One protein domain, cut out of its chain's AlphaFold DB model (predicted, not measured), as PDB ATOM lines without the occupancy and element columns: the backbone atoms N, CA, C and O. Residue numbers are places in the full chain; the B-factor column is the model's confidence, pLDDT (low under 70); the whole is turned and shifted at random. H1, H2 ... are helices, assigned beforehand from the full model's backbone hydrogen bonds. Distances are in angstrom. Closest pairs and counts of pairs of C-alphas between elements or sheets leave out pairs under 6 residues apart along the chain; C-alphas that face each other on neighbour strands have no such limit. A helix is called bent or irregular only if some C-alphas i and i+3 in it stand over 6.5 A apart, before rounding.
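Overview. This is residues 18 to 91 of the 115 residues of an uncharacterized protein of Pantoea sp. PSNIH6 (UniProt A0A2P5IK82). The body is a helical hairpin, in which the longest helix, H3, has the shorter H2 beside part of it; the short helix H1 lies crosswise to H3, set off from it, and residues 25 to 32 stick out. After H3 the last stretch, residues 75 to 91, folds back along the hairpin on the side away from H1 and has no named element. The printed part has 74 residues with three named helices, in the order H1, H2, H3, and no named strand; its class is all helix. It is compact, with a radius of gyration of the C-alphas of 12.3 A, and spans 34 by 24 by 19 A.

Arrangement. Begin with H3, residues 55 to 74, and look from its residues 55 to 62 toward H2, residues 39 to 51, which touches H3 with residues 46 to 50 alone. The closest C-alphas of the two are those of Pro 46 and Ala 58, 4.8 A apart. H2 and H3 form a helical hairpin: their lines stand at a shallow tilt of 23 degrees, and they run opposite ways. H1, residues 18 to 27, touches no helix; H1 and H3 are near each other, with 5 pairs of C-alphas within 10 A. H1 and H2 are apart. In H1 and H3 every O i to N i+4 pair is within hydrogen-bond range; in H2 4 of 9 are, beside 5 of 10 O i to N i+3 pairs.

Along the chain. Find C-alpha 55 at (10.828, 17.441, -22.428); from there H3 runs 29.1 A to C-alpha 74 at (11.461, 46.528, -22.640). H2 runs 19.2 A from Thr 39 to Thr 51; it is neither bent nor irregular, but only just: C-alphas 43 and 46 are 6.5 A apart. For H1 go to C-alpha 18 at (1.083, 39.999, -9.346); it reaches Leu 27 after 14.9 A.

Size, cuts and confidence. Look for the two C-alphas farthest apart at Gly 53 and Arg 76, 35.9 A from each other. The printed part runs from residue 18 to residue 91 and has no cut; the C-alphas of Ser 18 and Pro 91 are 30.6 A apart. The link from H1 to H2, 11 residues, is long, and the link from H2 to H3, 3 residues, is tight. Residues 25 to 32, of which 25 to 27 belong to H1, stand free. In the B-factor column the mean pLDDT of the printed part is 78.3; you will find values under 70 at residues 18 to 31 and at residue 88, and the mean over H1 is 49.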
ATOM      1  N   SER A  18       0.596  40.485 -10.652       48.91
ATOM      2  CA  SER A  18       1.083  39.999  -9.346       48.91
ATOM      3  C   SER A  18       1.747  38.603  -9.459       48.91
ATOM      4  O   SER A  18       2.653  38.264  -8.709       48.91
ATOM      5  N   LEU A  19       1.366  37.823 -10.482       50.31
ATOM      6  CA  LEU A  19       1.932  36.517 -10.825       50.31
ATOM      7  C   LEU A  19       3.363  36.557 -11.418       50.31
ATOM      8  O   LEU A  19       4.101  35.592 -11.251       50.31
ATOM      9  N   PHE A  20       3.774  37.644 -12.088       54.59
ATOM     10  CA  PHE A  20       5.106  37.765 -12.714       54.59
ATOM     11  C   PHE A  20       6.213  38.041 -11.685       54.59
ATOM     12  O   PHE A  20       7.308  37.493 -11.794       54.59
ATOM     13  N   ILE A  21       5.908  38.828 -10.645       50.38
ATOM     14  CA  ILE A  21       6.811  39.061  -9.505       50.38
ATOM     15  C   ILE A  21       6.974  37.767  -8.687       50.38
ATOM     16  O   ILE A  21       8.096  37.370  -8.381       50.38
ATOM     17  N   LEU A  22       5.871  37.051  -8.429       48.53
ATOM     18  CA  LEU A  22       5.874  35.777  -7.694       48.53
ATOM     19  C   LEU A  22       6.652  34.663  -8.415       48.53
ATOM     20  O   LEU A  22       7.274  33.823  -7.770       48.53
ATOM     21  N   LEU A  23       6.648  34.642  -9.752       51.09
ATOM     22  CA  LEU A  23       7.431  33.676 -10.528       51.09
ATOM     23  C   LEU A  23       8.935  34.006 -10.512       51.09
ATOM     24  O   LEU A  23       9.755  33.088 -10.492       51.09
ATOM     25  N   ALA A  24       9.301  35.291 -10.461       48.88
ATOM     26  CA  ALA A  24      10.684  35.720 -10.250       48.88
ATOM     27  C   ALA A  24      11.197  35.319  -8.852       48.88
ATOM     28  O   ALA A  24      12.314  34.819  -8.740       48.88
ATOM     29  N   GLU A  25      10.365  35.441  -7.811       40.78
ATOM     30  CA  GLU A  25      10.667  34.962  -6.451       40.78
ATOM     31  C   GLU A  25      10.720  33.427  -6.350       40.78
ATOM     32  O   GLU A  25      11.560  32.883  -5.641       40.78
ATOM     33  N   LEU A  26       9.895  32.688  -7.102       44.41
ATOM     34  CA  LEU A  26       9.950  31.218  -7.125       44.41
ATOM     35  C   LEU A  26      11.225  30.684  -7.812       44.41
ATOM     36  O   LEU A  26      11.736  29.625  -7.447       44.41
ATOM     37  N   LEU A  27      11.775  31.426  -8.780       49.75
ATOM     38  CA  LEU A  27      13.108  31.170  -9.343       49.75
ATOM     39  C   LEU A  27      14.242  31.644  -8.413       49.75
ATOM     40  O   LEU A  27      15.385  31.209  -8.580       49.75
ATOM     41  N   ALA A  28      13.930  32.472  -7.408       45.06
ATOM     42  CA  ALA A  28      14.854  32.986  -6.397       45.06
ATOM     43  C   ALA A  28      15.265  31.952  -5.331       45.06
ATOM     44  O   ALA A  28      15.853  32.300  -4.315       45.06
ATOM     45  N   GLY A  29      15.159  30.651  -5.632       48.50
ATOM     46  CA  GLY A  29      16.124  29.678  -5.099       48.50
ATOM     47  C   GLY A  29      17.583  30.000  -5.493       48.50
ATOM     48  O   GLY A  29      18.509  29.308  -5.073       48.50
ATOM     49  N   ARG A  30      17.800  31.040  -6.313       57.78
ATOM     50  CA  ARG A  30      19.078  31.716  -6.537       57.78
ATOM     51  C   ARG A  30      18.920  33.216  -6.258       57.78
ATOM     52  O   ARG A  30      18.262  33.896  -7.038       57.78
ATOM     53  N   ASP A  31      19.587  33.732  -5.225       64.38
ATOM     54  CA  ASP A  31      19.732  35.167  -4.889       64.38
ATOM     55  C   ASP A  31      20.575  35.934  -5.931       64.38
ATOM     56  O   ASP A  31      21.552  36.620  -5.621       64.38
ATOM     57  N   LYS A  32      20.270  35.762  -7.219       73.19
ATOM     58  CA  LYS A  32      21.035  36.340  -8.319       73.19
ATOM     59  C   LYS A  32      20.178  37.383  -9.038       73.19
ATOM     60  O   LYS A  32      19.147  37.015  -9.600       73.19
ATOM     61  N   PRO A  33      20.601  38.661  -9.075       80.81
ATOM     62  CA  PRO A  33      19.911  39.694  -9.843       80.81
ATOM     63  C   PRO A  33      19.741  39.286 -11.309       80.81
ATOM     64  O   PRO A  33      20.641  38.668 -11.882       80.81
ATOM     65  N   LEU A  34      18.628  39.693 -11.933       78.50
ATOM     66  CA  LEU A  34      18.294  39.346 -13.321       78.50
ATOM     67  C   LEU A  34      19.421  39.709 -14.308       78.50
ATOM     68  O   LEU A  34      19.745  38.921 -15.194       78.50
ATOM     69  N   ALA A  35      20.084  40.850 -14.092       80.00
ATOM     70  CA  ALA A  35      21.213  41.326 -14.894       80.00
ATOM     71  C   ALA A  35      22.456  40.419 -14.844       80.00
ATOM     72  O   ALA A  35      23.274  40.439 -15.759       80.00
ATOM     73  N   ASN A  36      22.597  39.597 -13.802       85.19
ATOM     74  CA  ASN A  36      23.752  38.719 -13.635       85.19
ATOM     75  C   ASN A  36      23.508  37.314 -14.204       85.19
ATOM     76  O   ASN A  36      24.422  36.484 -14.196       85.19
ATOM     77  N   ILE A  37      22.290  37.002 -14.655       85.94
ATOM     78  CA  ILE A  37      21.957  35.680 -15.187       85.94
ATOM     79  C   ILE A  37      22.695  35.461 -16.509       85.94
ATOM     80  O   ILE A  37      22.570  36.226 -17.461       85.94
ATOM     81  N   THR A  38      23.480  34.387 -16.564       87.75
ATOM     82  CA  THR A  38      24.315  34.064 -17.724       87.75
ATOM     83  C   THR A  38      23.625  33.068 -18.650       87.75
ATOM     84  O   THR A  38      22.752  32.305 -18.235       87.75
ATOM     85  N   THR A  39      24.090  32.981 -19.900       88.12
ATOM     86  CA  THR A  39      23.673  31.930 -20.845       88.12
ATOM     87  C   THR A  39      23.862  30.515 -20.275       88.12
ATOM     88  O   THR A  39      23.063  29.626 -20.556       88.12
ATOM     89  N   ARG A  40      24.880  30.296 -19.426       85.81
ATOM     90  CA  ARG A  40      25.099  29.009 -18.750       85.81
ATOM     91  C   ARG A  40      23.988  28.700 -17.746       85.81
ATOM     92  O   ARG A  40      23.509  27.573 -17.700       85.81
ATOM     93  N   ASP A  41      23.562  29.693 -16.970       84.62
ATOM     94  CA  ASP A  41      22.530  29.521 -15.940       84.62
ATOM     95  C   ASP A  41      21.183  29.102 -16.542       84.62
ATOM     96  O   ASP A  41      20.483  28.268 -15.963       84.62
ATOM     97  N   VAL A  42      20.842  29.674 -17.702       84.00
ATOM     98  CA  VAL A  42      19.599  29.382 -18.429       84.00
ATOM     99  C   VAL A  42      19.671  28.109 -19.269       84.00
ATOM    100  O   VAL A  42      18.632  27.514 -19.531       84.00
ATOM    101  N   ALA A  43      20.867  27.666 -19.669       84.31
ATOM    102  CA  ALA A  43      21.059  26.387 -20.354       84.31
ATOM    103  C   ALA A  43      20.893  25.198 -19.395       84.31
ATOM    104  O   ALA A  43      20.204  24.241 -19.729       84.31
ATOM    105  N   LEU A  44      21.434  25.305 -18.176       84.06
ATOM    106  CA  LEU A  44      21.366  24.246 -17.160       84.06
ATOM    107  C   LEU A  44      19.951  24.032 -16.598       84.06
ATOM    108  O   LEU A  44      19.608  22.942 -16.155       84.06
ATOM    109  N   PHE A  45      19.115  25.069 -16.591       81.00
ATOM    110  CA  PHE A  45      17.772  24.989 -16.014       81.00
ATOM    111  C   PHE A  45      16.851  23.949 -16.698       81.00
ATOM    112  O   PHE A  45      16.309  23.087 -16.000       81.00
ATOM    113  N   PRO A  46      16.659  23.963 -18.034       81.56
ATOM    114  CA  PRO A  46      15.836  22.968 -18.721       81.56
ATOM    115  C   PRO A  46      16.457  21.560 -18.755       81.56
ATOM    116  O   PRO A  46      15.715  20.597 -18.943       81.56
ATOM    117  N   GLU A  47      17.771  21.404 -18.553       82.75
ATOM    118  CA  GLU A  47      18.454  20.097 -18.591       82.75
ATOM    119  C   GLU A  47      17.938  19.119 -17.527       82.75
ATOM    120  O   GLU A  47      17.774  17.929 -17.815       82.75
ATOM    121  N   ASN A  48      17.585  19.611 -16.336       82.62
ATOM    122  CA  ASN A  48      17.003  18.783 -15.274       82.62
ATOM    123  C   ASN A  48      15.680  18.148 -15.729       82.62
ATOM    124  O   ASN A  48      15.481  16.940 -15.624       82.62
ATOM    125  N   TYR A  49      14.806  18.947 -16.342       85.38
ATOM    126  CA  TYR A  49      13.524  18.473 -16.865       85.38
ATOM    127  C   TYR A  49      13.693  17.525 -18.052       85.38
ATOM    128  O   TYR A  49      12.910  16.590 -18.210       85.38
ATOM    129  N   ILE A  50      14.710  17.738 -18.889       86.00
ATOM    130  CA  ILE A  50      15.025  16.827 -19.995       86.00
ATOM    131  C   ILE A  50      15.490  15.471 -19.450       86.00
ATOM    132  O   ILE A  50      15.011  14.440 -19.926       86.00
ATOM    133  N   THR A  51      16.358  15.470 -18.435       86.81
ATOM    134  CA  THR A  51      16.885  14.255 -17.788       86.81
ATOM    135  C   THR A  51      15.781  13.455 -17.092       86.81
ATOM    136  O   THR A  51      15.771  12.231 -17.148       86.81
ATOM    137  N   GLU A  52      14.785  14.137 -16.524       88.25
ATOM    138  CA  GLU A  52      13.585  13.522 -15.939       88.25
ATOM    139  C   GLU A  52      12.548  13.044 -16.981       88.25
ATOM    140  O   GLU A  52      11.464  12.589 -16.618       88.25
ATOM    141  N   GLY A  53      12.824  13.181 -18.283       86.69
ATOM    142  CA  GLY A  53      11.898  12.806 -19.360       86.69
ATOM    143  C   GLY A  53      10.760  13.807 -19.606       86.69
ATOM    144  O   GLY A  53       9.897  13.581 -20.456       86.69
ATOM    145  N   LYS A  54      10.765  14.958 -18.927       87.44
ATOM    146  CA  LYS A  54       9.756  16.028 -19.010       87.44
ATOM    147  C   LYS A  54      10.097  17.051 -20.103       87.44
ATOM    148  O   LYS A  54      10.084  18.261 -19.877       87.44
ATOM    149  N   GLN A  55      10.369  16.583 -21.322       88.75
ATOM    150  CA  GLN A  55      10.828  17.441 -22.428       88.75
ATOM    151  C   GLN A  55       9.835  18.551 -22.806       88.75
ATOM    152  O   GLN A  55      10.238  19.687 -23.040       88.75
ATOM    153  N   THR A  56       8.530  18.256 -22.831       88.25
ATOM    154  CA  THR A  56       7.501  19.271 -23.107       88.25
ATOM    155  C   THR A  56       7.530  20.394 -22.070       88.25
ATOM    156  O   THR A  56       7.425  21.560 -22.436       88.25
ATOM    157  N   MET A  57       7.734  20.058 -20.793       88.00
ATOM    158  CA  MET A  57       7.832  21.048 -19.721       88.00
ATOM    159  C   MET A  57       9.069  21.930 -19.895       88.00
ATOM    160  O   MET A  57       8.967  23.146 -19.779       88.00
ATOM    161  N   ALA A  58      10.214  21.338 -20.250       88.06
ATOM    162  CA  ALA A  58      11.443  22.080 -20.522       88.06
ATOM    163  C   ALA A  58      11.256  23.123 -21.642       88.06
ATOM    164  O   ALA A  58      11.701  24.263 -21.512       88.06
ATOM    165  N   VAL A  59      10.554  22.751 -22.720       88.06
ATOM    166  CA  VAL A  59      10.255  23.653 -23.846       88.06
ATOM    167  C   VAL A  59       9.309  24.779 -23.425       88.06
ATOM    168  O   VAL A  59       9.572  25.938 -23.741       88.06
ATOM    169  N   ILE A  60       8.241  24.460 -22.688       86.69
ATOM    170  CA  ILE A  60       7.274  25.460 -22.203       86.69
ATOM    171  C   ILE A  60       7.957  26.451 -21.261       86.69
ATOM    172  O   ILE A  60       7.850  27.659 -21.459       86.69
ATOM    173  N   LEU A  61       8.705  25.955 -20.274       86.81
ATOM    174  CA  LEU A  61       9.409  26.794 -19.307       86.81
ATOM    175  C   LEU A  61      10.414  27.722 -19.984       86.81
ATOM    176  O   LEU A  61      10.495  28.895 -19.638       86.81
ATOM    177  N   ARG A  62      11.148  27.225 -20.981       86.31
ATOM    178  CA  ARG A  62      12.046  28.054 -21.779       86.31
ATOM    179  C   ARG A  62      11.302  29.181 -22.495       86.31
ATOM    180  O   ARG A  62      11.818  30.291 -22.517       86.31
ATOM    181  N   SER A  63      10.139  28.901 -23.087       87.06
ATOM    182  CA  SER A  63       9.328  29.927 -23.757       87.06
ATOM    183  C   SER A  63       8.916  31.017 -22.773       87.06
ATOM    184  O   SER A  63       9.192  32.183 -23.011       87.06
ATOM    185  N   VAL A  64       8.356  30.621 -21.627       87.75
ATOM    186  CA  VAL A  64       7.921  31.559 -20.582       87.75
ATOM    187  C   VAL A  64       9.092  32.397 -20.069       87.75
ATOM    188  O   VAL A  64       8.977  33.611 -19.949       87.75
ATOM    189  N   LEU A  65      10.239  31.769 -19.796       86.75
ATOM    190  CA  LEU A  65      11.432  32.488 -19.355       86.75
ATOM    191  C   LEU A  65      11.921  33.461 -20.426       86.75
ATOM    192  O   LEU A  65      12.214  34.606 -20.107       86.75
ATOM    193  N   ASN A  66      11.976  33.037 -21.687       87.88
ATOM    194  CA  ASN A  66      12.359  33.910 -22.788       87.88
ATOM    195  C   ASN A  66      11.469  35.161 -22.854       87.88
ATOM    196  O   ASN A  66      11.998  36.258 -23.007       87.88
ATOM    197  N   ASP A  67      10.160  35.001 -22.672       87.62
ATOM    198  CA  ASP A  67       9.209  36.115 -22.682       87.62
ATOM    199  C   ASP A  67       9.443  37.066 -21.495       87.62
ATOM    200  O   ASP A  67       9.494  38.279 -21.684       87.62
ATOM    201  N   ILE A  68       9.728  36.539 -20.297       86.62
ATOM    202  CA  ILE A  68      10.099  37.351 -19.120       86.62
ATOM    203  C   ILE A  68      11.366  38.181 -19.383       86.62
ATOM    204  O   ILE A  68      11.423  39.359 -19.034       86.62
ATOM    205  N   PHE A  69      12.397  37.589 -19.997       87.25
ATOM    206  CA  PHE A  69      13.623  38.322 -20.332       87.25
ATOM    207  C   PHE A  69      13.376  39.377 -21.419       87.25
ATOM    208  O   PHE A  69      13.983  40.443 -21.366       87.25
ATOM    209  N   LEU A  70      12.473  39.129 -22.371       87.50
ATOM    210  CA  LEU A  70      12.080  40.138 -23.359       87.50
ATOM    211  C   LEU A  70      11.345  41.314 -22.703       87.50
ATOM    212  O   LEU A  70      11.708  42.463 -22.950       87.50
ATOM    213  N   GLU A  71      10.401  41.056 -21.796       87.62
ATOM    214  CA  GLU A  71       9.733  42.119 -21.032       87.62
ATOM    215  C   GLU A  71      10.719  42.914 -20.163       87.62
ATOM    216  O   GLU A  71      10.628  44.137 -20.052       87.62
ATOM    217  N   ALA A  72      11.716  42.246 -19.580       86.88
ATOM    218  CA  ALA A  72      12.751  42.913 -18.799       86.88
ATOM    219  C   ALA A  72      13.661  43.823 -19.648       86.88
ATOM    220  O   ALA A  72      14.140  44.843 -19.141       86.88
ATOM    221  N   ILE A  73      13.878  43.492 -20.929       88.31
ATOM    222  CA  ILE A  73      14.556  44.376 -21.892       88.31
ATOM    223  C   ILE A  73      13.690  45.600 -22.184       88.31
ATOM    224  O   ILE A  73      14.187  46.726 -22.147       88.31
ATOM    225  N   GLU A  74      12.390  45.411 -22.419       92.12
ATOM    226  CA  GLU A  74      11.461  46.528 -22.640       92.12
ATOM    227  C   GLU A  74      11.400  47.473 -21.429       92.12
ATOM    228  O   GLU A  74      11.380  48.697 -21.586       92.12
ATOM    229  N   ALA A  75      11.455  46.916 -20.217       87.69
ATOM    230  CA  ALA A  75      11.540  47.658 -18.962       87.69
ATOM    231  C   ALA A  75      12.926  48.285 -18.696       87.69
ATOM    232  O   ALA A  75      13.084  48.999 -17.705       87.69
ATOM    233  N   ARG A  76      13.922  48.046 -19.564       87.62
ATOM    234  CA  ARG A  76      15.322  48.502 -19.437       87.62
ATOM    235  C   ARG A  76      16.025  48.035 -18.158       87.62
ATOM    236  O   ARG A  76      16.923  48.709 -17.660       87.62
ATOM    237  N   ILE A  77      15.624  46.883 -17.624       85.81
ATOM    238  CA  ILE A  77      16.275  46.243 -16.467       85.81
ATOM    239  C   ILE A  77      17.543  45.504 -16.918       85.81
ATOM    240  O   ILE A  77      18.516  45.405 -16.174       85.81
ATOM    241  N   ILE A  78      17.526  44.987 -18.146       87.75
ATOM    242  CA  ILE A  78      18.625  44.263 -18.785       87.75
ATOM    243  C   ILE A  78      18.742  44.689 -20.251       87.75
ATOM    244  O   ILE A  78      17.768  45.134 -20.851       87.75
ATOM    245  N   GLU A  79      19.925  44.529 -20.840       88.44
ATOM    246  CA  GLU A  79      20.176  44.938 -22.233       88.44
ATOM    247  C   GLU A  79      20.130  43.772 -23.225       88.44
ATOM    248  O   GLU A  79      19.910  43.975 -24.417       88.44
ATOM    249  N   ARG A  80      20.346  42.543 -22.746       88.06
ATOM    250  CA  ARG A  80      20.466  41.360 -23.598       88.06
ATOM    251  C   ARG A  80      19.754  40.158 -23.001       88.06
ATOM    252  O   ARG A  80      19.866  39.888 -21.807       88.06
ATOM    253  N   ASN A  81      19.101  39.384 -23.864       87.19
ATOM    254  CA  ASN A  81      18.436  38.155 -23.471       87.19
ATOM    255  C   ASN A  81      19.434  36.971 -23.462       87.19
ATOM    256  O   ASN A  81      19.967  36.601 -24.515       87.19
ATOM    257  N   PRO A  82      19.677  36.316 -22.310       87.62
ATOM    258  CA  PRO A  82      20.592  35.179 -22.218       87.62
ATOM    259  C   PRO A  82      20.106  33.924 -22.968       87.62
ATOM    260  O   PRO A  82      20.918  33.018 -23.184       87.62
ATOM    261  N   PHE A  83      18.831  33.859 -23.381       84.62
ATOM    262  CA  PHE A  83      18.247  32.744 -24.137       84.62
ATOM    263  C   PHE A  83      18.518  32.779 -25.647       84.62
ATOM    264  O   PHE A  83      18.455  31.715 -26.265       84.62
ATOM    265  N   GLU A  84      18.892  33.924 -26.231       83.44
ATOM    266  CA  GLU A  84      19.209  34.069 -27.668       83.44
ATOM    267  C   GLU A  84      20.095  32.951 -28.256       83.44
ATOM    268  O   GLU A  84      19.730  32.376 -29.281       83.44
ATOM    269  N   PRO A  85      21.248  32.595 -27.650       83.31
ATOM    270  CA  PRO A  85      22.160  31.608 -28.230       83.31
ATOM    271  C   PRO A  85      21.730  30.161 -27.987       83.31
ATOM    272  O   PRO A  85      22.347  29.238 -28.520       83.31
ATOM    273  N   THR A  86      20.722  29.919 -27.150       79.56
ATOM    274  CA  THR A  86      20.343  28.548 -26.817       79.56
ATOM    275  C   THR A  86      19.356  28.009 -27.856       79.56
ATOM    276  O   THR A  86      18.481  28.718 -28.341       79.56
ATOM    277  N   ARG A  87      19.494  26.737 -28.231       70.44
ATOM    278  CA  ARG A  87      18.582  26.039 -29.150       70.44
ATOM    279  C   ARG A  87      17.955  24.868 -28.414       70.44
ATOM    280  O   ARG A  87      18.619  24.237 -27.602       70.44
ATOM    281  N   THR A  88      16.683  24.587 -28.674       69.31
ATOM    282  CA  THR A  88      15.970  23.464 -28.043       69.31
ATOM    283  C   THR A  88      15.465  22.503 -29.100       69.31
ATOM    284  O   THR A  88      14.986  22.926 -30.150       69.31
ATOM    285  N   SER A  89      15.597  21.209 -28.815       73.06
ATOM    286  CA  SER A  89      15.046  20.145 -29.649       73.06
ATOM    287  C   SER A  89      13.525  20.080 -29.493       73.06
ATOM    288  O   SER A  89      13.004  20.244 -28.390       73.06
ATOM    289  N   ALA A  90      12.806  19.834 -30.588       79.94
ATOM    290  CA  ALA A  90      11.355  19.705 -30.548       79.94
ATOM    291  C   ALA A  90      10.951  18.419 -29.797       79.94
ATOM    292  O   ALA A  90      11.466  17.342 -30.117       79.94
ATOM    293  N   PRO A  91      10.029  18.490 -28.817       83.94
ATOM    294  CA  PRO A  91       9.599  17.308 -28.086       83.94
ATOM    295  C   PRO A  91       8.820  16.369 -29.014       83.94
ATOM    296  O   PRO A  91       7.927  16.792 -29.753       83.94
TER     297      PRO A  91